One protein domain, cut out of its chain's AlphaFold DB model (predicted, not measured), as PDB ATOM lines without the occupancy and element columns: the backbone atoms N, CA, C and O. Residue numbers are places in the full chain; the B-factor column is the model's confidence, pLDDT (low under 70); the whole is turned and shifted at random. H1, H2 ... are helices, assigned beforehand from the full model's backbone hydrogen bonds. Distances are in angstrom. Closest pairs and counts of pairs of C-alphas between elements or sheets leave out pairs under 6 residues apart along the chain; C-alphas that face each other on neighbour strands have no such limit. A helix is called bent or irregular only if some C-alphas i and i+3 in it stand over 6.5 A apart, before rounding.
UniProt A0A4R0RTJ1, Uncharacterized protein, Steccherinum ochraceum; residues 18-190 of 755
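AT A GLANCE: This is residues 18 to 190 of the 755 residues of an uncharacterized protein of Steccherinum ochraceum (UniProt A0A4R0RTJ1). One long helix, H6, runs through the middle of a helical body: H3 crosses it on one side, H9 crosses it on the opposite side with H8 paired to H9, H5 runs alongside, and H7 folds back from its end. H2 and short H4 sit toward one end of the body, where H1 makes an outlying end piece packed on H2. The printed part has 173 residues with nine named helices, H1 to H9 in order, and no named strand; its class is all helix. It is compact, with a radius of gyration of the C-alphas of 17.4 A and spans of 55 by 41 by 30 A.

IN THESE COORDINATES: H1, residues 18 to 30, begins at C-alpha 18 (-34.762, 12.141, -38.234). H2, residues 38 to 52, is 21.1 A long; H3, residues 56 to 68, is irregular, with C-alphas 64 and 67 7.1 A apart. H4 is residues 73 to 78, and H5, residues 82 to 96, is 21.0 A long. H6, residues 107 to 131, is 37.0 A long and begins at C-alpha 107 (-31.043, 34.532, -51.874). H7, residues 133 to 150, is 24.0 A long, with a kink of 33 degrees near residue 140. H8 is residues 152 to 164; H9, residues 171 to 185, ends at C-alpha 185 (-4.765, 32.888, -50.079).

HOW THE PARTS SIT: H6 is the hub, touching five helices. H5, H6 and H7 form an up-and-down bundle, each running against the one before. H5 and H6, a hairpin, stand at a shallow tilt of 23 degrees; their closest C-alphas, Leu 84 and Phe 121, are 6.2 A apart. H6, with residues 116 to 123 alone, touches H3, closest at C-alphas Ala 120 and Gln 64, 5.5 A. H6, with residues 112 to 122 alone, touches H9 at a steep tilt of 51 degrees, closest at C-alphas Ser 118 and Met 180, 5.9 A. H8 and H9 are a hairpin, closest at C-alphas Ala 162 and Thr 178, 4.7 A. H1, with residues 23 to 28 alone, touches H2, closest at C-alphas Ala 27 and Leu 41, 5.8 A. H2 and H4 only just touch, with 3 pairs of C-alphas within 8 A. H1 and H6 are apart. Every O i to N i+4 pair is within hydrogen-bond range in H1, H2, H4, H8 and H9; in H3 it is 5 of 9, in H5 10 of 11, in H6 20 of 21 and in H7 12 of 14.

THE WHOLE: The two C-alphas farthest apart, Glu 34 and Gln 100, are 57.4 A apart. The printed part has no cut and no long link. Mean pLDDT of the printed part is 81.3; residues 18 to 36, 97 to 106, 169 to 170 and 189 to 190 are under 70.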
ATOM      1  N   THR A  18     -35.048  13.500 -37.787       48.66
ATOM      2  CA  THR A  18     -34.762  12.141 -38.234       48.66
ATOM      3  C   THR A  18     -33.293  11.689 -38.191       48.66
ATOM      4  O   THR A  18     -33.031  10.691 -37.535       48.66
ATOM      5  N   ILE A  19     -32.324  12.354 -38.835       56.25
ATOM      6  CA  ILE A  19     -30.921  11.881 -38.903       56.25
ATOM      7  C   ILE A  19     -30.245  11.998 -37.529       56.25
ATOM      8  O   ILE A  19     -29.670  11.023 -37.043       56.25
ATOM      9  N   LEU A  20     -30.387  13.144 -36.848       58.00
ATOM     10  CA  LEU A  20     -29.890  13.298 -35.473       58.00
ATOM     11  C   LEU A  20     -30.582  12.319 -34.517       58.00
ATOM     12  O   LEU A  20     -29.928  11.780 -33.631       58.00
ATOM     13  N   ASN A  21     -31.880  12.059 -34.687       56.00
ATOM     14  CA  ASN A  21     -32.613  11.100 -33.861       56.00
ATOM     15  C   ASN A  21     -32.191   9.654 -34.132       56.00
ATOM     16  O   ASN A  21     -32.147   8.869 -33.190       56.00
ATOM     17  N   VAL A  22     -31.844   9.299 -35.373       58.19
ATOM     18  CA  VAL A  22     -31.302   7.977 -35.718       58.19
ATOM     19  C   VAL A  22     -29.942   7.782 -35.055       58.19
ATOM     20  O   VAL A  22     -29.769   6.807 -34.331       58.19
ATOM     21  N   PHE A  23     -29.016   8.733 -35.189       63.31
ATOM     22  CA  PHE A  23     -27.698   8.612 -34.559       63.31
ATOM     23  C   PHE A  23     -27.756   8.681 -33.031       63.31
ATOM     24  O   PHE A  23     -27.119   7.868 -32.370       63.31
ATOM     25  N   ARG A  24     -28.593   9.550 -32.444       62.06
ATOM     26  CA  ARG A  24     -28.832   9.569 -30.987       62.06
ATOM     27  C   ARG A  24     -29.480   8.275 -30.495       62.06
ATOM     28  O   ARG A  24     -29.172   7.827 -29.400       62.06
ATOM     29  N   SER A  25     -30.365   7.665 -31.284       56.53
ATOM     30  CA  SER A  25     -30.968   6.361 -30.971       56.53
ATOM     31  C   SER A  25     -29.934   5.230 -31.025       56.53
ATOM     32  O   SER A  25     -29.956   4.344 -30.172       56.53
ATOM     33  N   VAL A  26     -28.989   5.283 -31.970       57.28
ATOM     34  CA  VAL A  26     -27.861   4.339 -32.059       57.28
ATOM     35  C   VAL A  26     -26.872   4.539 -30.903       57.28
ATOM     36  O   VAL A  26     -26.509   3.559 -30.258       57.28
ATOM     37  N   ALA A  27     -26.513   5.782 -30.573       56.12
ATOM     38  CA  ALA A  27     -25.629   6.106 -29.451       56.12
ATOM     39  C   ALA A  27     -26.226   5.669 -28.099       56.12
ATOM     40  O   ALA A  27     -25.565   4.964 -27.344       56.12
ATOM     41  N   ARG A  28     -27.515   5.951 -27.844       60.06
ATOM     42  CA  ARG A  28     -28.233   5.501 -26.629       60.06
ATOM     43  C   ARG A  28     -28.315   3.981 -26.479       60.06
ATOM     44  O   ARG A  28     -28.467   3.482 -25.371       60.06
ATOM     45  N   ARG A  29     -28.263   3.228 -27.584       55.12
ATOM     46  CA  ARG A  29     -28.214   1.756 -27.541       55.12
ATOM     47  C   ARG A  29     -26.819   1.226 -27.197       55.12
ATOM     48  O   ARG A  29     -26.729   0.113 -26.695       55.12
ATOM     49  N   TYR A  30     -25.771   2.011 -27.446       53.84
ATOM     50  CA  TYR A  30     -24.381   1.681 -27.117       53.84
ATOM     51  C   TYR A  30     -23.941   2.192 -25.732       53.84
ATOM     52  O   TYR A  30     -23.062   1.586 -25.134       53.84
ATOM     53  N   GLU A  31     -24.618   3.201 -25.164       50.03
ATOM     54  CA  GLU A  31     -24.445   3.694 -23.776       50.03
ATOM     55  C   GLU A  31     -24.672   2.626 -22.680       50.03
ATOM     56  O   GLU A  31     -24.431   2.879 -21.503       50.03
ATOM     57  N   ALA A  32     -25.116   1.417 -23.038       54.06
ATOM     58  CA  ALA A  32     -25.209   0.282 -22.117       54.06
ATOM     59  C   ALA A  32     -23.842  -0.358 -21.776       54.06
ATOM     60  O   ALA A  32     -23.796  -1.293 -20.973       54.06
ATOM     61  N   HIS A  33     -22.735   0.107 -22.369       48.97
ATOM     62  CA  HIS A  33     -21.366  -0.294 -22.026       48.97
ATOM     63  C   HIS A  33     -20.538   0.934 -21.614       48.97
ATOM     64  O   HIS A  33     -20.602   1.978 -22.254       48.97
ATOM     65  N   GLU A  34     -19.835   0.808 -20.486       51.19
ATOM     66  CA  GLU A  34     -19.278   1.903 -19.680       51.19
ATOM     67  C   GLU A  34     -18.271   2.833 -20.399       51.19
ATOM     68  O   GLU A  34     -17.478   2.418 -21.239       51.19
ATOM     69  N   ASP A  35     -18.289   4.092 -19.939       54.75
ATOM     70  CA  ASP A  35     -17.278   5.166 -20.006       54.75
ATOM     71  C   ASP A  35     -16.963   5.896 -21.329       54.75
ATOM     72  O   ASP A  35     -16.301   6.940 -21.293       54.75
ATOM     73  N   GLU A  36     -17.492   5.484 -22.484       57.59
ATOM     74  CA  GLU A  36     -17.429   6.325 -23.694       57.59
ATOM     75  C   GLU A  36     -18.624   7.287 -23.771       57.59
ATOM     76  O   GLU A  36     -19.783   6.889 -23.880       57.59
ATOM     77  N   THR A  37     -18.352   8.595 -23.708       71.81
ATOM     78  CA  THR A  37     -19.397   9.626 -23.750       71.81
ATOM     79  C   THR A  37     -20.163   9.577 -25.079       71.81
ATOM     80  O   THR A  37     -19.562   9.402 -26.136       71.81
ATOM     81  N   ALA A  38     -21.485   9.789 -25.058       76.62
ATOM     82  CA  ALA A  38     -22.370   9.834 -26.238       76.62
ATOM     83  C   ALA A  38     -21.822  10.658 -27.429       76.62
ATOM     84  O   ALA A  38     -22.089  10.374 -28.603       76.62
ATOM     85  N   ASP A  39     -21.031  11.682 -27.112       75.88
ATOM     86  CA  ASP A  39     -20.294  12.526 -28.048       75.88
ATOM     87  C   ASP A  39     -19.299  11.727 -28.915       75.88
ATOM     88  O   ASP A  39     -19.226  11.944 -30.124       75.88
ATOM     89  N   HIS A  40     -18.567  10.776 -28.322       81.12
ATOM     90  CA  HIS A  40     -17.599   9.911 -29.004       81.12
ATOM     91  C   HIS A  40     -18.277   9.062 -30.081       81.12
ATOM     92  O   HIS A  40     -17.869   9.081 -31.242       81.12
ATOM     93  N   LEU A  41     -19.362   8.378 -29.711       81.81
ATOM     94  CA  LEU A  41     -20.141   7.535 -30.619       81.81
ATOM     95  C   LEU A  41     -20.769   8.352 -31.750       81.81
ATOM     96  O   LEU A  41     -20.803   7.902 -32.894       81.81
ATOM     97  N   THR A  42     -21.224   9.572 -31.453       83.50
ATOM     98  CA  THR A  42     -21.751  10.484 -32.474       83.50
ATOM     99  C   THR A  42     -20.658  10.876 -33.471       83.50
ATOM    100  O   THR A  42     -20.872  10.770 -34.676       83.50
ATOM    101  N   ALA A  43     -19.469  11.264 -33.000       84.06
ATOM    102  CA  ALA A  43     -18.340  11.592 -33.869       84.06
ATOM    103  C   ALA A  43     -17.898  10.395 -34.734       84.06
ATOM    104  O   ALA A  43     -17.664  10.559 -35.929       84.06
ATOM    105  N   LEU A  44     -17.847   9.184 -34.165       83.00
ATOM    106  CA  LEU A  44     -17.542   7.959 -34.915       83.00
ATOM    107  C   LEU A  44     -18.589   7.657 -35.989       83.00
ATOM    108  O   LEU A  44     -18.234   7.288 -37.104       83.00
ATOM    109  N   ALA A  45     -19.873   7.833 -35.680       85.44
ATOM    110  CA  ALA A  45     -20.937   7.591 -36.644       85.44
ATOM    111  C   ALA A  45     -20.887   8.588 -37.816       85.44
ATOM    112  O   ALA A  45     -21.123   8.207 -38.963       85.44
ATOM    113  N   PHE A  46     -20.528   9.846 -37.543       85.62
ATOM    114  CA  PHE A  46     -20.275  10.841 -38.586       85.62
ATOM    115  C   PHE A  46     -19.012  10.527 -39.393       85.62
ATOM    116  O   PHE A  46     -19.055  10.636 -40.614       85.62
ATOM    117  N   ALA A  47     -17.918  10.098 -38.755       82.81
ATOM    118  CA  ALA A  47     -16.718   9.645 -39.462       82.81
ATOM    119  C   ALA A  47     -17.051   8.497 -40.426       82.81
ATOM    120  O   ALA A  47     -16.757   8.583 -41.612       82.81
ATOM    121  N   TRP A  48     -17.772   7.485 -39.937       85.44
ATOM    122  CA  TRP A  48     -18.237   6.364 -40.749       85.44
ATOM    123  C   TRP A  48     -19.121   6.820 -41.917       85.44
ATOM    124  O   TRP A  48     -18.957   6.333 -43.034       85.44
ATOM    125  N   LEU A  49     -20.031   7.777 -41.701       87.06
ATOM    126  CA  LEU A  49     -20.867   8.323 -42.773       87.06
ATOM    127  C   LEU A  49     -20.024   9.017 -43.853       87.06
ATOM    128  O   LEU A  49     -20.280   8.813 -45.036       87.06
ATOM    129  N   LEU A  50     -19.025   9.806 -43.448       85.56
ATOM    130  CA  LEU A  50     -18.105  10.498 -44.359       85.56
ATOM    131  C   LEU A  50     -17.174   9.535 -45.111       85.56
ATOM    132  O   LEU A  50     -16.726   9.858 -46.207       85.56
ATOM    133  N   GLU A  51     -16.872   8.374 -44.532       81.19
ATOM    134  CA  GLU A  51     -16.053   7.333 -45.160       81.19
ATOM    135  C   GLU A  51     -16.848   6.433 -46.117       81.19
ATOM    136  O   GLU A  51     -16.309   5.973 -47.122       81.19
ATOM    137  N   THR A  52     -18.113   6.138 -45.799       84.00
ATOM    138  CA  THR A  52     -18.899   5.111 -46.510       84.00
ATOM    139  C   THR A  52     -19.853   5.653 -47.558       84.00
ATOM    140  O   THR A  52     -20.204   4.928 -48.492       84.00
ATOM    141  N   SER A  53     -20.303   6.898 -47.422       85.06
ATOM    142  CA  SER A  53     -21.163   7.500 -48.430       85.06
ATOM    143  C   SER A  53     -20.362   7.797 -49.705       85.06
ATOM    144  O   SER A  53     -19.188   8.146 -49.691       85.06
ATOM    145  N   THR A  54     -21.004   7.631 -50.856       84.50
ATOM    146  CA  THR A  54     -20.471   8.069 -52.155       84.50
ATOM    147  C   THR A  54     -21.270   9.239 -52.717       84.50
ATOM    148  O   THR A  54     -20.942   9.738 -53.789       84.50
ATOM    149  N   ASP A  55     -22.340   9.659 -52.029       84.75
ATOM    150  CA  ASP A  55     -23.142  10.812 -52.423       84.75
ATOM    151  C   ASP A  55     -22.459  12.098 -51.923       84.75
ATOM    152  O   ASP A  55     -22.418  12.354 -50.711       84.75
ATOM    153  N   PRO A  56     -21.947  12.946 -52.832       77.94
ATOM    154  CA  PRO A  56     -21.265  14.174 -52.449       77.94
ATOM    155  C   PRO A  56     -22.202  15.190 -51.773       77.94
ATOM    156  O   PRO A  56     -21.744  16.195 -51.231       77.94
ATOM    157  N   THR A  57     -23.525  15.017 -51.862       78.38
ATOM    158  CA  THR A  57     -24.535  15.870 -51.208       78.38
ATOM    159  C   THR A  57     -24.662  15.487 -49.744       78.38
ATOM    160  O   THR A  57     -24.552  16.347 -48.875       78.38
ATOM    161  N   VAL A  58     -24.768  14.184 -49.470       84.12
ATOM    162  CA  VAL A  58     -24.755  13.638 -48.108       84.12
ATOM    163  C   VAL A  58     -23.447  13.998 -47.403       84.12
ATOM    164  O   VAL A  58     -23.479  14.386 -46.238       84.12
ATOM    165  N   HIS A  59     -22.311  13.965 -48.109       81.25
ATOM    166  CA  HIS A  59     -21.031  14.433 -47.566       81.25
ATOM    167  C   HIS A  59     -21.057  15.911 -47.199       81.25
ATOM    168  O   HIS A  59     -20.707  16.266 -46.079       81.25
ATOM    169  N   ALA A  60     -21.495  16.774 -48.115       76.25
ATOM    170  CA  ALA A  60     -21.554  18.207 -47.861       76.25
ATOM    171  C   ALA A  60     -22.481  18.552 -46.685       76.25
ATOM    172  O   ALA A  60     -22.151  19.416 -45.877       76.25
ATOM    173  N   ASP A  61     -23.625  17.877 -46.570       82.88
ATOM    174  CA  ASP A  61     -24.577  18.092 -45.479       82.88
ATOM    175  C   ASP A  61     -24.046  17.556 -44.146       82.88
ATOM    176  O   ASP A  61     -24.163  18.233 -43.126       82.88
ATOM    177  N   ALA A  62     -23.391  16.391 -44.144       86.44
ATOM    178  CA  ALA A  62     -22.738  15.853 -42.954       86.44
ATOM    179  C   ALA A  62     -21.586  16.754 -42.476       86.44
ATOM    180  O   ALA A  62     -21.460  17.009 -41.277       86.44
ATOM    181  N   LEU A  63     -20.785  17.291 -43.404       83.38
ATOM    182  CA  LEU A  63     -19.653  18.169 -43.098       83.38
ATOM    183  C   LEU A  63     -20.078  19.498 -42.463       83.38
ATOM    184  O   LEU A  63     -19.341  20.034 -41.641       83.38
ATOM    185  N   GLN A  64     -21.270  20.013 -42.771       82.75
ATOM    186  CA  GLN A  64     -21.791  21.234 -42.140       82.75
ATOM    187  C   GLN A  64     -22.029  21.069 -40.630       82.75
ATOM    188  O   GLN A  64     -21.987  22.054 -39.900       82.75
ATOM    189  N   VAL A  65     -22.236  19.836 -40.157       84.19
ATOM    190  CA  VAL A  65     -22.473  19.517 -38.737       84.19
ATOM    191  C   VAL A  65     -21.167  19.297 -37.982       84.19
ATOM    192  O   VAL A  65     -21.134  19.394 -36.760       84.19
ATOM    193  N   VAL A  66     -20.069  19.013 -38.689       85.06
ATOM    194  CA  VAL A  66     -18.773  18.667 -38.088       85.06
ATOM    195  C   VAL A  66     -18.329  19.674 -37.012       85.06
ATOM    196  O   VAL A  66     -17.979  19.207 -35.927       85.06
ATOM    197  N   PRO A  67     -18.400  21.008 -37.212       84.25
ATOM    198  CA  PRO A  67     -17.997  21.985 -36.191       84.25
ATOM    199  C   PRO A  67     -18.892  22.002 -34.936       84.25
ATOM    200  O   PRO A  67     -18.491  22.524 -33.893       84.25
ATOM    201  N   GLU A  68     -20.108  21.457 -35.027       84.69
ATOM    202  CA  GLU A  68     -21.072  21.378 -33.923       84.69
ATOM    203  C   GLU A  68     -20.875  20.127 -33.058       84.69
ATOM    204  O   GLU A  68     -21.430  20.036 -31.963       84.69
ATOM    205  N   LEU A  69     -20.093  19.153 -33.529       85.00
ATOM    206  CA  LEU A  69     -19.841  17.909 -32.812       85.00
ATOM    207  C   LEU A  69     -18.568  18.006 -31.975       85.00
ATOM    208  O   LEU A  69     -17.599  18.684 -32.317       85.00
ATOM    209  N   ARG A  70     -18.540  17.262 -30.871       84.25
ATOM    210  CA  ARG A  70     -17.325  17.092 -30.080       84.25
ATOM    211  C   ARG A  70     -16.538  15.907 -30.621       84.25
ATOM    212  O   ARG A  70     -16.910  14.757 -30.409       84.25
ATOM    213  N   TRP A  71     -15.418  16.196 -31.268       85.00
ATOM    214  CA  TRP A  71     -14.595  15.164 -31.881       85.00
ATOM    215  C   TRP A  71     -13.459  14.679 -30.964       85.00
ATOM    216  O   TRP A  71     -12.688  15.488 -30.436       85.00
ATOM    217  N   PRO A  72     -13.297  13.358 -30.787       84.81
ATOM    218  CA  PRO A  72     -12.120  12.772 -30.159       84.81
ATOM    219  C   PRO A  72     -10.874  12.976 -31.025       84.81
ATOM    220  O   PRO A  72     -10.921  12.805 -32.241       84.81
ATOM    221  N   ARG A  73      -9.721  13.240 -30.392       83.38
ATOM    222  CA  ARG A  73      -8.441  13.496 -31.088       83.38
ATOM    223  C   ARG A  73      -8.107  12.434 -32.142       83.38
ATOM    224  O   ARG A  73      -7.702  12.772 -33.250       83.38
ATOM    225  N   ARG A  74      -8.281  11.156 -31.787       83.88
ATOM    226  CA  ARG A  74      -7.988  10.019 -32.676       83.88
ATOM    227  C   ARG A  74      -8.888  10.026 -33.915       83.88
ATOM    228  O   ARG A  74      -8.395   9.818 -35.016       83.88
ATOM    229  N   THR A  75     -10.166  10.350 -33.750       84.69
ATOM    230  CA  THR A  75     -11.138  10.388 -34.847       84.69
ATOM    231  C   THR A  75     -10.842  11.529 -35.823       84.69
ATOM    232  O   THR A  75     -10.820  11.310 -37.027       84.69
ATOM    233  N   ILE A  76     -10.508  12.730 -35.333       86.81
ATOM    234  CA  ILE A  76     -10.111  13.851 -36.211       86.81
ATOM    235  C   ILE A  76      -8.861  13.492 -37.018       86.81
ATOM    236  O   ILE A  76      -8.786  13.782 -38.212       86.81
ATOM    237  N   SER A  77      -7.887  12.821 -36.385       85.69
ATOM    238  CA  SER A  77      -6.657  12.374 -37.051       85.69
ATOM    239  C   SER A  77      -6.884  11.307 -38.134       85.69
ATOM    240  O   SER A  77      -6.002  11.097 -38.963       85.69
ATOM    241  N   GLN A  78      -8.077  10.714 -38.204       85.62
ATOM    242  CA  GLN A  78      -8.461   9.751 -39.240       85.62
ATOM    243  C   GLN A  78      -9.259  10.375 -40.393       85.62
ATOM    244  O   GLN A  78      -9.338   9.763 -41.453       85.62
ATOM    245  N   LEU A  79      -9.798  11.592 -40.233       86.94
ATOM    246  CA  LEU A  79     -10.552  12.253 -41.302       86.94
ATOM    247  C   LEU A  79      -9.687  12.414 -42.570       86.94
ATOM    248  O   LEU A  79      -8.598  12.997 -42.481       86.94
ATOM    249  N   PRO A  80     -10.152  11.934 -43.740       89.56
ATOM    250  CA  PRO A  80      -9.375  12.009 -44.968       89.56
ATOM    251  C   PRO A  80      -9.268  13.451 -45.473       89.56
ATOM    252  O   PRO A  80     -10.231  14.216 -45.456       89.56
ATOM    253  N   LEU A  81      -8.088  13.826 -45.978       90.50
ATOM    254  CA  LEU A  81      -7.838  15.177 -46.496       90.50
ATOM    255  C   LEU A  81      -8.627  15.504 -47.769       90.50
ATOM    256  O   LEU A  81      -8.887  16.675 -48.026       90.50
ATOM    257  N   SER A  82      -9.077  14.493 -48.518       90.88
ATOM    258  CA  SER A  82      -9.960  14.667 -49.684       90.88
ATOM    259  C   SER A  82     -11.307  15.314 -49.336       90.88
ATOM    260  O   SER A  82     -12.003  15.819 -50.220       90.88
ATOM    261  N   LEU A  83     -11.684  15.355 -48.051       90.00
ATOM    262  CA  LEU A  83     -12.839  16.124 -47.586       90.00
ATOM    263  C   LEU A  83     -12.656  17.626 -47.821       90.00
ATOM    264  O   LEU A  83     -13.635  18.310 -48.107       90.00
ATOM    265  N   LEU A  84     -11.424  18.143 -47.739       93.69
ATOM    266  CA  LEU A  84     -11.137  19.545 -48.050       93.69
ATOM    267  C   LEU A  84     -11.417  19.840 -49.525       93.69
ATOM    268  O   LEU A  84     -12.085  20.827 -49.822       93.69
ATOM    269  N   ASP A  85     -10.985  18.955 -50.426       94.12
ATOM    270  CA  ASP A  85     -11.241  19.076 -51.866       94.12
ATOM    271  C   ASP A  85     -12.751  19.024 -52.151       94.12
ATOM    272  O   ASP A  85     -13.297  19.896 -52.822       94.12
ATOM    273  N   THR A  86     -13.463  18.090 -51.509       90.94
ATOM    274  CA  THR A  86     -14.927  17.973 -51.621       90.94
ATOM    275  C   THR A  86     -15.644  19.253 -51.168       90.94
ATOM    276  O   THR A  86     -16.595  19.701 -51.810       90.94
ATOM    277  N   LEU A  87     -15.210  19.868 -50.062       92.69
ATOM    278  CA  LEU A  87     -15.784  21.127 -49.574       92.69
ATOM    279  C   LEU A  87     -15.547  22.280 -50.546       92.69
ATOM    280  O   LEU A  87     -16.439  23.108 -50.737       92.69
ATOM    281  N   LEU A  88     -14.366  22.324 -51.159       94.06
ATOM    282  CA  LEU A  88     -14.001  23.334 -52.141       94.06
ATOM    283  C   LEU A  88     -14.791  23.191 -53.448       94.06
ATOM    284  O   LEU A  88     -15.319  24.191 -53.936       94.06
ATOM    285  N   ASP A  89     -14.980  21.973 -53.956       92.69
ATOM    286  CA  ASP A  89     -15.811  21.705 -55.140       92.69
ATOM    287  C   ASP A  89     -17.272  22.127 -54.917       92.69
ATOM    288  O   ASP A  89     -17.916  22.745 -55.768       92.69
ATOM    289  N   ARG A  90     -17.809  21.871 -53.721       90.62
ATOM    290  CA  ARG A  90     -19.165  22.316 -53.363       90.62
ATOM    291  C   ARG A  90     -19.262  23.820 -53.150       90.62
ATOM    292  O   ARG A  90     -20.320  24.406 -53.394       90.62
ATOM    293  N   LEU A  91     -18.186  24.445 -52.683       91.44
ATOM    294  CA  LEU A  91     -18.111  25.894 -52.575       91.44
ATOM    295  C   LEU A  91     -18.160  26.519 -53.973       91.44
ATOM    296  O   LEU A  91     -18.980  27.403 -54.194       91.44
ATOM    297  N   ILE A  92     -17.377  25.998 -54.921       92.06
ATOM    298  CA  ILE A  92     -17.396  26.350 -56.350       92.06
ATOM    299  C   ILE A  92     -18.827  26.323 -56.902       92.06
ATOM    300  O   ILE A  92     -19.304  27.331 -57.422       92.06
ATOM    301  N   GLU A  93     -19.569  25.228 -56.724       89.75
ATOM    302  CA  GLU A  93     -20.953  25.110 -57.215       89.75
ATOM    303  C   GLU A  93     -21.883  26.232 -56.725       89.75
ATOM    304  O   GLU A  93     -22.818  26.623 -57.430       89.75
ATOM    305  N   CYS A  94     -21.627  26.784 -55.533       86.69
ATOM    306  CA  CYS A  94     -22.412  27.893 -54.994       86.69
ATOM    307  C   CYS A  94     -22.214  29.202 -55.781       86.69
ATOM    308  O   CYS A  94     -23.111  30.048 -55.756       86.69
ATOM    309  N   PHE A  95     -21.089  29.355 -56.490       83.06
ATOM    310  CA  PHE A  95     -20.749  30.532 -57.299       83.06
ATOM    311  C   PHE A  95     -20.965  30.311 -58.809       83.06
ATOM    312  O   PHE A  95     -21.396  31.235 -59.500       83.06
ATOM    313  N   TYR A  96     -20.765  29.090 -59.328       73.94
ATOM    314  CA  TYR A  96     -20.852  28.798 -60.773       73.94
ATOM    315  C   TYR A  96     -22.242  28.986 -61.396       73.94
ATOM    316  O   TYR A  96     -22.359  29.199 -62.602       73.94
ATOM    317  N   LEU A  97     -23.302  28.959 -60.590       61.59
ATOM    318  CA  LEU A  97     -24.677  29.096 -61.074       61.59
ATOM    319  C   LEU A  97     -25.068  30.531 -61.480       61.59
ATOM    320  O   LEU A  97     -26.195  30.710 -61.942       61.59
ATOM    321  N   ASP A  98     -24.212  31.548 -61.295       60.53
ATOM    322  CA  ASP A  98     -24.599  32.949 -61.558       60.53
ATOM    323  C   ASP A  98     -23.434  33.911 -61.888       60.53
ATOM    324  O   ASP A  98     -23.444  35.082 -61.497       60.53
ATOM    325  N   PHE A  99     -22.427  33.458 -62.650       58.16
ATOM    326  CA  PHE A  99     -21.268  34.287 -63.050       58.16
ATOM    327  C   PHE A  99     -21.632  35.600 -63.778       58.16
ATOM    328  O   PHE A  99     -20.815  36.511 -63.860       58.16
ATOM    329  N   GLN A 100     -22.858  35.738 -64.293       58.69
ATOM    330  CA  GLN A 100     -23.320  36.955 -64.971       58.69
ATOM    331  C   GLN A 100     -24.044  37.961 -64.050       58.69
ATOM    332  O   GLN A 100     -24.292  39.087 -64.480       58.69
ATOM    333  N   ARG A 101     -24.373  37.610 -62.793       56.31
ATOM    334  CA  ARG A 101     -25.069  38.491 -61.821       56.31
ATOM    335  C   ARG A 101     -24.393  38.513 -60.441       56.31
ATOM    336  O   ARG A 101     -25.054  38.609 -59.407       56.31
ATOM    337  N   MET A 102     -23.061  38.468 -60.425       52.44
ATOM    338  CA  MET A 102     -22.224  38.335 -59.217       52.44
ATOM    339  C   MET A 102     -22.321  39.490 -58.199       52.44
ATOM    340  O   MET A 102     -21.797  39.399 -57.087       52.44
ATOM    341  N   SER A 103     -23.061  40.563 -58.495       54.25
ATOM    342  CA  SER A 103     -23.334  41.625 -57.521       54.25
ATOM    343  C   SER A 103     -24.171  41.151 -56.322       54.25
ATOM    344  O   SER A 103     -24.100  41.768 -55.259       54.25
ATOM    345  N   HIS A 104     -24.874  40.017 -56.402       59.06
ATOM    346  CA  HIS A 104     -25.645  39.477 -55.282       59.06
ATOM    347  C   HIS A 104     -25.433  37.966 -55.168       59.06
ATOM    348  O   HIS A 104     -25.855  37.220 -56.046       59.06
ATOM    349  N   LEU A 105     -24.829  37.490 -54.072       62.72
ATOM    350  CA  LEU A 105     -24.987  36.096 -53.644       62.72
ATOM    351  C   LEU A 105     -26.498  35.836 -53.527       62.72
ATOM    352  O   LEU A 105     -27.148  36.314 -52.601       62.72
ATOM    353  N   GLY A 106     -27.083  35.214 -54.553       59.44
ATOM    354  CA  GLY A 106     -28.532  35.168 -54.726       59.44
ATOM    355  C   GLY A 106     -29.228  34.451 -53.571       59.44
ATOM    356  O   GLY A 106     -28.915  33.302 -53.296       59.44
ATOM    357  N   GLY A 107     -30.204  35.104 -52.936       72.31
ATOM    358  CA  GLY A 107     -31.043  34.532 -51.874       72.31
ATOM    359  C   GLY A 107     -30.305  34.176 -50.570       72.31
ATOM    360  O   GLY A 107     -29.179  33.685 -50.557       72.31
ATOM    361  N   SER A 108     -30.987  34.340 -49.435       79.31
ATOM    362  CA  SER A 108     -30.453  34.006 -48.101       79.31
ATOM    363  C   SER A 108     -30.021  32.535 -47.946       79.31
ATOM    364  O   SER A 108     -29.195  32.210 -47.091       79.31
ATOM    365  N   SER A 109     -30.536  31.628 -48.785       84.38
ATOM    366  CA  SER A 109     -30.192  30.203 -48.763       84.38
ATOM    367  C   SER A 109     -28.781  29.910 -49.284       84.38
ATOM    368  O   SER A 109     -28.061  29.139 -48.647       84.38
ATOM    369  N   ARG A 110     -28.349  30.526 -50.396       84.56
ATOM    370  CA  ARG A 110     -27.005  30.291 -50.960       84.56
ATOM    371  C   ARG A 110     -25.921  30.896 -50.086       84.56
ATOM    372  O   ARG A 110     -24.941  30.215 -49.801       84.56
ATOM    373  N   GLN A 111     -26.125  32.128 -49.613       86.06
ATOM    374  CA  GLN A 111     -25.208  32.777 -48.671       86.06
ATOM    375  C   GLN A 111     -24.954  31.869 -47.470       86.06
ATOM    376  O   GLN A 111     -23.815  31.592 -47.112       86.06
ATOM    377  N   SER A 112     -26.020  31.322 -46.896       87.00
ATOM    378  CA  SER A 112     -25.859  30.479 -45.729       87.00
ATOM    379  C   SER A 112     -25.202  29.127 -46.022       87.00
ATOM    380  O   SER A 112     -24.489  28.607 -45.168       87.00
ATOM    381  N   ARG A 113     -25.376  28.574 -47.229       88.38
ATOM    382  CA  ARG A 113     -24.629  27.386 -47.664       88.38
ATOM    383  C   ARG A 113     -23.133  27.682 -47.807       88.38
ATOM    384  O   ARG A 113     -22.324  26.902 -47.321       88.38
ATOM    385  N   VAL A 114     -22.767  28.823 -48.396       90.06
ATOM    386  CA  VAL A 114     -21.369  29.288 -48.495       90.06
ATOM    387  C   VAL A 114     -20.739  29.424 -47.108       90.06
ATOM    388  O   VAL A 114     -19.626  28.944 -46.888       90.06
ATOM    389  N   VAL A 115     -21.462  30.017 -46.156       90.56
ATOM    390  CA  VAL A 115     -21.016  30.169 -44.763       90.56
ATOM    391  C   VAL A 115     -20.815  28.806 -44.100       90.56
ATOM    392  O   VAL A 115     -19.778  28.578 -43.481       90.56
ATOM    393  N   ALA A 116     -21.758  27.875 -44.260       90.06
ATOM    394  CA  ALA A 116     -21.675  26.549 -43.652       90.06
ATOM    395  C   ALA A 116     -20.513  25.712 -44.227       90.06
ATOM    396  O   ALA A 116     -19.746  25.123 -43.468       90.06
ATOM    397  N   LEU A 117     -20.312  25.736 -45.551       92.25
ATOM    398  CA  LEU A 117     -19.172  25.081 -46.208       92.25
ATOM    399  C   LEU A 117     -17.833  25.697 -45.781       92.25
ATOM    400  O   LEU A 117     -16.887  24.973 -45.482       92.25
ATOM    401  N   SER A 118     -17.766  27.028 -45.683       94.38
ATOM    402  CA  SER A 118     -16.572  27.737 -45.207       94.38
ATOM    403  C   SER A 118     -16.266  27.411 -43.742       94.38
ATOM    404  O   SER A 118     -15.111  27.213 -43.377       94.38
ATOM    405  N   THR A 119     -17.299  27.298 -42.903       93.19
ATOM    406  CA  THR A 119     -17.186  26.900 -41.490       93.19
ATOM    407  C   THR A 119     -16.600  25.493 -41.376       93.19
ATOM    408  O   THR A 119     -15.627  25.292 -40.649       93.19
ATOM    409  N   ALA A 120     -17.152  24.536 -42.130       92.25
ATOM    410  CA  ALA A 120     -16.672  23.158 -42.166       92.25
ATOM    411  C   ALA A 120     -15.220  23.075 -42.656       92.25
ATOM    412  O   ALA A 120     -14.396  22.422 -42.018       92.25
ATOM    413  N   PHE A 121     -14.887  23.787 -43.738       94.88
ATOM    414  CA  PHE A 121     -13.528  23.811 -44.276       94.88
ATOM    415  C   PHE A 121     -12.532  24.346 -43.252       94.88
ATOM    416  O   PHE A 121     -11.531  23.690 -42.978       94.88
ATOM    417  N   LEU A 122     -12.807  25.517 -42.668       94.81
ATOM    418  CA  LEU A 122     -11.912  26.143 -41.697       94.81
ATOM    419  C   LEU A 122     -11.678  25.237 -40.492       94.81
ATOM    420  O   LEU A 122     -10.542  25.108 -40.041       94.81
ATOM    421  N   TRP A 123     -12.736  24.596 -39.997       93.12
ATOM    422  CA  TRP A 123     -12.627  23.660 -38.889       93.12
ATOM    423  C   TRP A 123     -11.727  22.476 -39.248       93.12
ATOM    424  O   TRP A 123     -10.733  22.250 -38.561       93.12
ATOM    425  N   VAL A 124     -12.022  21.767 -40.349       91.88
ATOM    426  CA  VAL A 124     -11.255  20.576 -40.758       91.88
ATOM    427  C   VAL A 124      -9.804  20.961 -41.025       91.88
ATOM    428  O   VAL A 124      -8.897  20.318 -40.506       91.88
ATOM    429  N   TYR A 125      -9.569  22.032 -41.781       94.06
ATOM    430  CA  TYR A 125      -8.229  22.479 -42.137       94.06
ATOM    431  C   TYR A 125      -7.379  22.782 -40.896       94.06
ATOM    432  O   TYR A 125      -6.285  22.235 -40.753       94.06
ATOM    433  N   TRP A 126      -7.872  23.613 -39.970       92.62
ATOM    434  CA  TRP A 126      -7.077  24.060 -38.821       92.62
ATOM    435  C   TRP A 126      -6.940  23.009 -37.711       92.62
ATOM    436  O   TRP A 126      -5.880  22.919 -37.086       92.62
ATOM    437  N   GLU A 127      -7.941  22.148 -37.510       90.06
ATOM    438  CA  GLU A 127      -7.794  20.959 -36.661       90.06
ATOM    439  C   GLU A 127      -6.700  20.028 -37.190       90.06
ATOM    440  O   GLU A 127      -5.796  19.612 -36.459       90.06
ATOM    441  N   ARG A 128      -6.729  19.746 -38.495       90.12
ATOM    442  CA  ARG A 128      -5.719  18.907 -39.139       90.12
ATOM    443  C   ARG A 128      -4.338  19.561 -39.126       90.12
ATOM    444  O   ARG A 128      -3.368  18.841 -38.914       90.12
ATOM    445  N   CYS A 129      -4.232  20.886 -39.274       87.81
ATOM    446  CA  CYS A 129      -2.966  21.619 -39.116       87.81
ATOM    447  C   CYS A 129      -2.346  21.383 -37.739       87.81
ATOM    448  O   CYS A 129      -1.131  21.252 -37.623       87.81
ATOM    449  N   THR A 130      -3.182  21.342 -36.702       85.75
ATOM    450  CA  THR A 130      -2.740  21.170 -35.315       85.75
ATOM    451  C   THR A 130      -2.335  19.720 -35.027       85.75
ATOM    452  O   THR A 130      -1.377  19.472 -34.301       85.75
ATOM    453  N   LEU A 131      -3.043  18.743 -35.606       87.38
ATOM    454  CA  LEU A 131      -2.802  17.318 -35.353       87.38
ATOM    455  C   LEU A 131      -1.715  16.707 -36.239       87.38
ATOM    456  O   LEU A 131      -0.848  16.004 -35.730       87.38
ATOM    457  N   ASN A 132      -1.785  16.968 -37.545       89.50
ATOM    458  CA  ASN A 132      -0.962  16.361 -38.588       89.50
ATOM    459  C   ASN A 132      -0.457  17.458 -39.555       89.50
ATOM    460  O   ASN A 132      -0.855  17.478 -40.726       89.50
ATOM    461  N   PRO A 133       0.410  18.385 -39.094       86.62
ATOM    462  CA  PRO A 133       0.862  19.529 -39.891       86.62
ATOM    463  C   PRO A 133       1.520  19.115 -41.212       86.62
ATOM    464  O   PRO A 133       1.341  19.788 -42.221       86.62
ATOM    465  N   GLU A 134       2.222  17.980 -41.231       88.25
ATOM    466  CA  GLU A 134       2.877  17.421 -42.422       88.25
ATOM    467  C   GLU A 134       1.900  17.040 -43.532       88.25
ATOM    468  O   GLU A 134       2.140  17.283 -44.716       88.25
ATOM    469  N   GLU A 135       0.771  16.451 -43.154       91.12
ATOM    470  CA  GLU A 135      -0.239  16.041 -44.116       91.12
ATOM    471  C   GLU A 135      -0.951  17.254 -44.707       91.12
ATOM    472  O   GLU A 135      -1.132  17.330 -45.921       91.12
ATOM    473  N   ILE A 136      -1.303  18.239 -43.873       92.44
ATOM    474  CA  ILE A 136      -1.898  19.482 -44.373       92.44
ATOM    475  C   ILE A 136      -0.902  20.282 -45.195       92.44
ATOM    476  O   ILE A 136      -1.295  20.870 -46.200       92.44
ATOM    477  N   TRP A 137       0.377  20.285 -44.826       88.31
ATOM    478  CA  TRP A 137       1.428  20.858 -45.656       88.31
ATOM    479  C   TRP A 137       1.439  20.210 -47.042       88.31
ATOM    480  O   TRP A 137       1.349  20.912 -48.050       88.31
ATOM    481  N   SER A 138       1.458  18.874 -47.096       90.75
ATOM    482  CA  SER A 138       1.398  18.121 -48.351       90.75
ATOM    483  C   SER A 138       0.149  18.463 -49.167       90.75
ATOM    484  O   SER A 138       0.263  18.797 -50.346       90.75
ATOM    485  N   TRP A 139      -1.034  18.471 -48.545       94.81
ATOM    486  CA  TRP A 139      -2.280  18.865 -49.208       94.81
ATOM    487  C   TRP A 139      -2.212  20.298 -49.741       94.81
ATOM    488  O   TRP A 139      -2.559  20.557 -50.890       94.81
ATOM    489  N   THR A 140      -1.703  21.226 -48.933       91.44
ATOM    490  CA  THR A 140      -1.598  22.648 -49.269       91.44
ATOM    491  C   THR A 140      -0.663  22.872 -50.470       91.44
ATOM    492  O   THR A 140      -0.958  23.707 -51.326       91.44
ATOM    493  N   VAL A 141       0.443  22.122 -50.561       88.81
ATOM    494  CA  VAL A 141       1.410  22.180 -51.675       88.81
ATOM    495  C   VAL A 141       0.854  21.578 -52.965       88.81
ATOM    496  O   VAL A 141       1.148  22.100 -54.035       88.81
ATOM    497  N   HIS A 142       0.073  20.498 -52.880       92.94
ATOM    498  CA  HIS A 142      -0.443  19.794 -54.056       92.94
ATOM    499  C   HIS A 142      -1.858  20.271 -54.402       92.94
ATOM    500  O   HIS A 142      -2.021  21.155 -55.243       92.94
ATOM    501  N   SER A 143      -2.879  19.737 -53.726       94.12
ATOM    502  CA  SER A 143      -4.287  20.037 -54.005       94.12
ATOM    503  C   SER A 143      -4.631  21.508 -53.770       94.12
ATOM    504  O   SER A 143      -5.225  22.152 -54.631       94.12
ATOM    505  N   GLY A 144      -4.206  22.086 -52.642       92.94
ATOM    506  CA  GLY A 144      -4.506  23.477 -52.296       92.94
ATOM    507  C   GLY A 144      -3.858  24.488 -53.248       92.94
ATOM    508  O   GLY A 144      -4.458  25.510 -53.584       92.94
ATOM    509  N   PHE A 145      -2.643  24.221 -53.731       91.69
ATOM    510  CA  PHE A 145      -1.999  25.057 -54.746       91.69
ATOM    511  C   PHE A 145      -2.688  24.925 -56.109       91.69
ATOM    512  O   PHE A 145      -3.013  25.949 -56.714       91.69
ATOM    513  N   GLU A 146      -2.957  23.696 -56.560       93.94
ATOM    514  CA  GLU A 146      -3.661  23.432 -57.820       93.94
ATOM    515  C   GLU A 146      -5.053  24.063 -57.851       93.94
ATOM    516  O   GLU A 146      -5.428  24.682 -58.849       93.94
ATOM    517  N   PHE A 147      -5.780  24.003 -56.735       94.31
ATOM    518  CA  PHE A 147      -7.079  24.648 -56.585       94.31
ATOM    519  C   PHE A 147      -6.997  26.157 -56.832       94.31
ATOM    520  O   PHE A 147      -7.732  26.709 -57.646       94.31
ATOM    521  N   ARG A 148      -6.056  26.842 -56.172       93.12
ATOM    522  CA  ARG A 148      -5.891  28.301 -56.307       93.12
ATOM    523  C   ARG A 148      -5.468  28.714 -57.702       93.12
ATOM    524  O   ARG A 148      -5.860  29.780 -58.166       93.12
ATOM    525  N   ARG A 149      -4.650  27.881 -58.346       93.00
ATOM    526  CA  ARG A 149      -4.224  28.080 -59.729       93.00
ATOM    527  C   ARG A 149      -5.388  27.908 -60.705       93.00
ATOM    528  O   ARG A 149      -5.466  28.662 -61.668       93.00
ATOM    529  N   SER A 150      -6.260  26.935 -60.451       95.38
ATOM    530  CA  SER A 150      -7.378  26.586 -61.334       95.38
ATOM    531  C   SER A 150      -8.610  27.472 -61.142       95.38
ATOM    532  O   SER A 150      -9.385  27.601 -62.082       95.38
ATOM    533  N   HIS A 151      -8.768  28.098 -59.968       94.00
ATOM    534  CA  HIS A 151      -9.949  28.897 -59.608       94.00
ATOM    535  C   HIS A 151      -9.618  30.307 -59.076       94.00
ATOM    536  O   HIS A 151     -10.056  30.675 -57.976       94.00
ATOM    537  N   PRO A 152      -8.839  31.132 -59.806       92.44
ATOM    538  CA  PRO A 152      -8.547  32.505 -59.391       92.44
ATOM    539  C   PRO A 152      -9.815  33.359 -59.225       92.44
ATOM    540  O   PRO A 152      -9.878  34.184 -58.313       92.44
ATOM    541  N   GLU A 153     -10.843  33.120 -60.042       90.06
ATOM    542  CA  GLU A 153     -12.131  33.813 -60.004       90.06
ATOM    543  C   GLU A 153     -12.874  33.605 -58.680       90.06
ATOM    544  O   GLU A 153     -13.468  34.538 -58.143       90.06
ATOM    545  N   LEU A 154     -12.793  32.409 -58.089       90.50
ATOM    546  CA  LEU A 154     -13.398  32.157 -56.785       90.50
ATOM    547  C   LEU A 154     -12.686  32.947 -55.686       90.50
ATOM    548  O   LEU A 154     -13.335  33.480 -54.789       90.50
ATOM    549  N   LEU A 155     -11.355  33.035 -55.734       90.81
ATOM    550  CA  LEU A 155     -10.591  33.811 -54.756       90.81
ATOM    551  C   LEU A 155     -10.906  35.305 -54.860       90.81
ATOM    552  O   LEU A 155     -10.987  35.976 -53.832       90.81
ATOM    553  N   GLU A 156     -11.103  35.821 -56.073       89.25
ATOM    554  CA  GLU A 156     -11.571  37.190 -56.297       89.25
ATOM    555  C   GLU A 156     -12.968  37.396 -55.695       89.25
ATOM    556  O   GLU A 156     -13.157  38.315 -54.901       89.25
ATOM    557  N   LEU A 157     -13.905  36.472 -55.927       87.12
ATOM    558  CA  LEU A 157     -15.253  36.541 -55.350       87.12
ATOM    559  C   LEU A 157     -15.263  36.468 -53.824       87.12
ATOM    560  O   LEU A 157     -15.966  37.235 -53.167       87.12
ATOM    561  N   LEU A 158     -14.471  35.571 -53.237       89.38
ATOM    562  CA  LEU A 158     -14.312  35.493 -51.787       89.38
ATOM    563  C   LEU A 158     -13.684  36.783 -51.232       89.38
ATOM    564  O   LEU A 158     -14.075  37.234 -50.155       89.38
ATOM    565  N   SER A 159     -12.771  37.415 -51.978       87.38
ATOM    566  CA  SER A 159     -12.206  38.727 -51.641       87.38
ATOM    567  C   SER A 159     -13.250  39.844 -51.703       87.38
ATOM    568  O   SER A 159     -13.284  40.696 -50.820       87.38
ATOM    569  N   GLU A 160     -14.118  39.861 -52.714       86.00
ATOM    570  CA  GLU A 160     -15.214  40.831 -52.802       86.00
ATOM    571  C   GLU A 160     -16.217  40.644 -51.660       86.00
ATOM    572  O   GLU A 160     -16.657  41.616 -51.043       86.00
ATOM    573  N   CYS A 161     -16.552  39.392 -51.336       82.12
ATOM    574  CA  CYS A 161     -17.387  39.055 -50.184       82.12
ATOM    575  C   CYS A 161     -16.749  39.533 -48.873       82.12
ATOM    576  O   CYS A 161     -17.442  40.061 -48.003       82.12
ATOM    577  N   ALA A 162     -15.426  39.409 -48.748       78.00
ATOM    578  CA  ALA A 162     -14.680  39.929 -47.610       78.00
ATOM    579  C   ALA A 162     -14.724  41.462 -47.513       78.00
ATOM    580  O   ALA A 162     -14.865  42.009 -46.422       78.00
ATOM    581  N   GLU A 163     -14.662  42.181 -48.633       81.19
ATOM    582  CA  GLU A 163     -14.800  43.642 -48.632       81.19
ATOM    583  C   GLU A 163     -16.214  44.089 -48.220       81.19
ATOM    584  O   GLU A 163     -16.360  45.070 -47.484       81.19
ATOM    585  N   ARG A 164     -17.255  43.324 -48.583       77.94
ATOM    586  CA  ARG A 164     -18.641  43.560 -48.124       77.94
ATOM    587  C   ARG A 164     -18.814  43.377 -46.619       77.94
ATOM    588  O   ARG A 164     -19.654  44.056 -46.032       77.94
ATOM    589  N   CYS A 165     -17.977  42.559 -45.974       75.19
ATOM    590  CA  CYS A 165     -17.947  42.422 -44.515       75.19
ATOM    591  C   CYS A 165     -17.787  43.774 -43.801       75.19
ATOM    592  O   CYS A 165     -18.153  43.882 -42.640       75.19
ATOM    593  N   LYS A 166     -17.233  44.806 -44.452       72.56
ATOM    594  CA  LYS A 166     -17.058  46.142 -43.859       72.56
ATOM    595  C   LYS A 166     -18.344  46.975 -43.831       72.56
ATOM    596  O   LYS A 166     -18.360  48.004 -43.166       72.56
ATOM    597  N   GLN A 167     -19.370  46.580 -44.586       78.19
ATOM    598  CA  GLN A 167     -20.571  47.383 -44.843       78.19
ATOM    599  C   GLN A 167     -21.856  46.783 -44.246       78.19
ATOM    600  O   GLN A 167     -22.840  47.506 -44.125       78.19
ATOM    601  N   ASP A 168     -21.869  45.491 -43.900       78.12
ATOM    602  CA  ASP A 168     -23.075  44.754 -43.489       78.12
ATOM    603  C   ASP A 168     -23.171  44.591 -41.960       78.12
ATOM    604  O   ASP A 168     -22.224  44.140 -41.314       78.12
ATOM    605  N   GLU A 169     -24.339  44.897 -41.386       61.50
ATOM    606  CA  GLU A 169     -24.650  44.711 -39.961       61.50
ATOM    607  C   GLU A 169     -24.621  43.226 -39.539       61.50
ATOM    608  O   GLU A 169     -24.287  42.916 -38.391       61.50
ATOM    609  N   ASN A 170     -24.867  42.284 -40.464       64.88
ATOM    610  CA  ASN A 170     -24.706  40.839 -40.243       64.88
ATOM    611  C   ASN A 170     -23.235  40.394 -40.370       64.88
ATOM    612  O   ASN A 170     -22.886  39.468 -41.104       64.88
ATOM    613  N   HIS A 171     -22.355  41.051 -39.613       74.25
ATOM    614  CA  HIS A 171     -20.900  40.928 -39.706       74.25
ATOM    615  C   HIS A 171     -20.353  39.487 -39.607       74.25
ATOM    616  O   HIS A 171     -19.308  39.193 -40.180       74.25
ATOM    617  N   GLN A 172     -21.003  38.570 -38.880       82.06
ATOM    618  CA  GLN A 172     -20.369  37.301 -38.476       82.06
ATOM    619  C   GLN A 172     -20.190  36.288 -39.616       82.06
ATOM    620  O   GLN A 172     -19.156  35.623 -39.689       82.06
ATOM    621  N   ASP A 173     -21.172  36.190 -40.507       87.25
ATOM    622  CA  ASP A 173     -21.154  35.250 -41.630       87.25
ATOM    623  C   ASP A 173     -20.050  35.617 -42.628       87.25
ATOM    624  O   ASP A 173     -19.284  34.766 -43.086       87.25
ATOM    625  N   TRP A 174     -19.898  36.913 -42.899       88.50
ATOM    626  CA  TRP A 174     -18.850  37.422 -43.779       88.50
ATOM    627  C   TRP A 174     -17.454  37.336 -43.162       88.50
ATOM    628  O   TRP A 174     -16.482  37.147 -43.897       88.50
ATOM    629  N   VAL A 175     -17.330  37.382 -41.829       90.19
ATOM    630  CA  VAL A 175     -16.059  37.077 -41.155       90.19
ATOM    631  C   VAL A 175     -15.607  35.650 -41.479       90.19
ATOM    632  O   VAL A 175     -14.439  35.467 -41.812       90.19
ATOM    633  N   ILE A 176     -16.500  34.650 -41.450       92.94
ATOM    634  CA  ILE A 176     -16.144  33.263 -41.809       92.94
ATOM    635  C   ILE A 176     -15.620  33.200 -43.246       92.94
ATOM    636  O   ILE A 176     -14.553  32.637 -43.490       92.94
ATOM    637  N   VAL A 177     -16.352  33.791 -44.192       92.06
ATOM    638  CA  VAL A 177     -15.964  33.803 -45.612       92.06
ATOM    639  C   VAL A 177     -14.618  34.504 -45.804       92.06
ATOM    640  O   VAL A 177     -13.771  34.038 -46.565       92.06
ATOM    641  N   THR A 178     -14.365  35.575 -45.052       91.31
ATOM    642  CA  THR A 178     -13.076  36.273 -45.084       91.31
ATOM    643  C   THR A 178     -11.946  35.416 -44.515       91.31
ATOM    644  O   THR A 178     -10.862  35.358 -45.087       91.31
ATOM    645  N   LEU A 179     -12.167  34.714 -43.404       93.75
ATOM    646  CA  LEU A 179     -11.160  33.816 -42.834       93.75
ATOM    647  C   LEU A 179     -10.863  32.635 -43.766       93.75
ATOM    648  O   LEU A 179      -9.710  32.213 -43.875       93.75
ATOM    649  N   MET A 180     -11.879  32.141 -44.478       94.94
ATOM    650  CA  MET A 180     -11.740  31.130 -45.527       94.94
ATOM    651  C   MET A 180     -10.865  31.645 -46.671       94.94
ATOM    652  O   MET A 180      -9.859  31.026 -47.015       94.94
ATOM    653  N   TYR A 181     -11.182  32.835 -47.182       93.69
ATOM    654  CA  TYR A 181     -10.364  33.526 -48.170       93.69
ATOM    655  C   TYR A 181      -8.899  33.660 -47.735       93.69
ATOM    656  O   TYR A 181      -7.998  33.326 -48.501       93.69
ATOM    657  N   LEU A 182      -8.645  34.108 -46.501       91.62
ATOM    658  CA  LEU A 182      -7.287  34.279 -45.978       91.62
ATOM    659  C   LEU A 182      -6.550  32.949 -45.805       91.62
ATOM    660  O   LEU A 182      -5.350  32.882 -46.072       91.62
ATOM    661  N   THR A 183      -7.262  31.888 -45.419       93.44
ATOM    662  CA  THR A 183      -6.705  30.533 -45.303       93.44
ATOM    663  C   THR A 183      -6.275  30.003 -46.665       93.44
ATOM    664  O   THR A 183      -5.151  29.525 -46.804       93.44
ATOM    665  N   LEU A 184      -7.112  30.163 -47.694       92.81
ATOM    666  CA  LEU A 184      -6.766  29.757 -49.055       92.81
ATOM    667  C   LEU A 184      -5.668  30.644 -49.652       92.81
ATOM    668  O   LEU A 184      -4.709  30.152 -50.241       92.81
ATOM    669  N   ARG A 185      -5.744  31.965 -49.488       89.00
ATOM    670  CA  ARG A 185      -4.765  32.888 -50.079       89.00
ATOM    671  C   ARG A 185      -3.367  32.755 -49.469       89.00
ATOM    672  O   ARG A 185      -2.421  33.242 -50.086       89.00
ATOM    673  N   ARG A 186      -3.211  32.089 -48.316       85.25
ATOM    674  CA  ARG A 186      -1.921  31.907 -47.635       85.25
ATOM    675  C   ARG A 186      -0.857  31.342 -48.596       85.25
ATOM    676  O   ARG A 186      -0.991  30.208 -49.054       85.25
ATOM    677  N   PRO A 187       0.183  32.110 -48.951       77.00
ATOM    678  CA  PRO A 187       1.308  31.642 -49.746       77.00
ATOM    679  C   PRO A 187       1.898  30.354 -49.192       77.00
ATOM    680  O   PRO A 187       1.980  30.152 -47.987       77.00
ATOM    681  N   VAL A 188       2.332  29.488 -50.096       73.38
ATOM    682  CA  VAL A 188       2.989  28.235 -49.734       73.38
ATOM    683  C   VAL A 188       4.471  28.476 -49.900       73.38
ATOM    684  O   VAL A 188       5.005  28.367 -51.002       73.38
ATOM    685  N   PHE A 189       5.121  28.920 -48.829       66.50
ATOM    686  CA  PHE A 189       6.562  29.134 -48.857       66.50
ATOM    687  C   PHE A 189       7.271  27.799 -48.731       66.50
ATOM    688  O   PHE A 189       7.025  27.067 -47.786       66.50
ATOM    689  N   TYR A 190       8.170  27.476 -49.658       56.41
ATOM    690  CA  TYR A 190       9.026  26.302 -49.516       56.41
ATOM    691  C   TYR A 190       9.796  26.437 -48.197       56.41
ATOM    692  O   TYR A 190      10.755  27.204 -48.111       56.41
TER     693      TYR A 190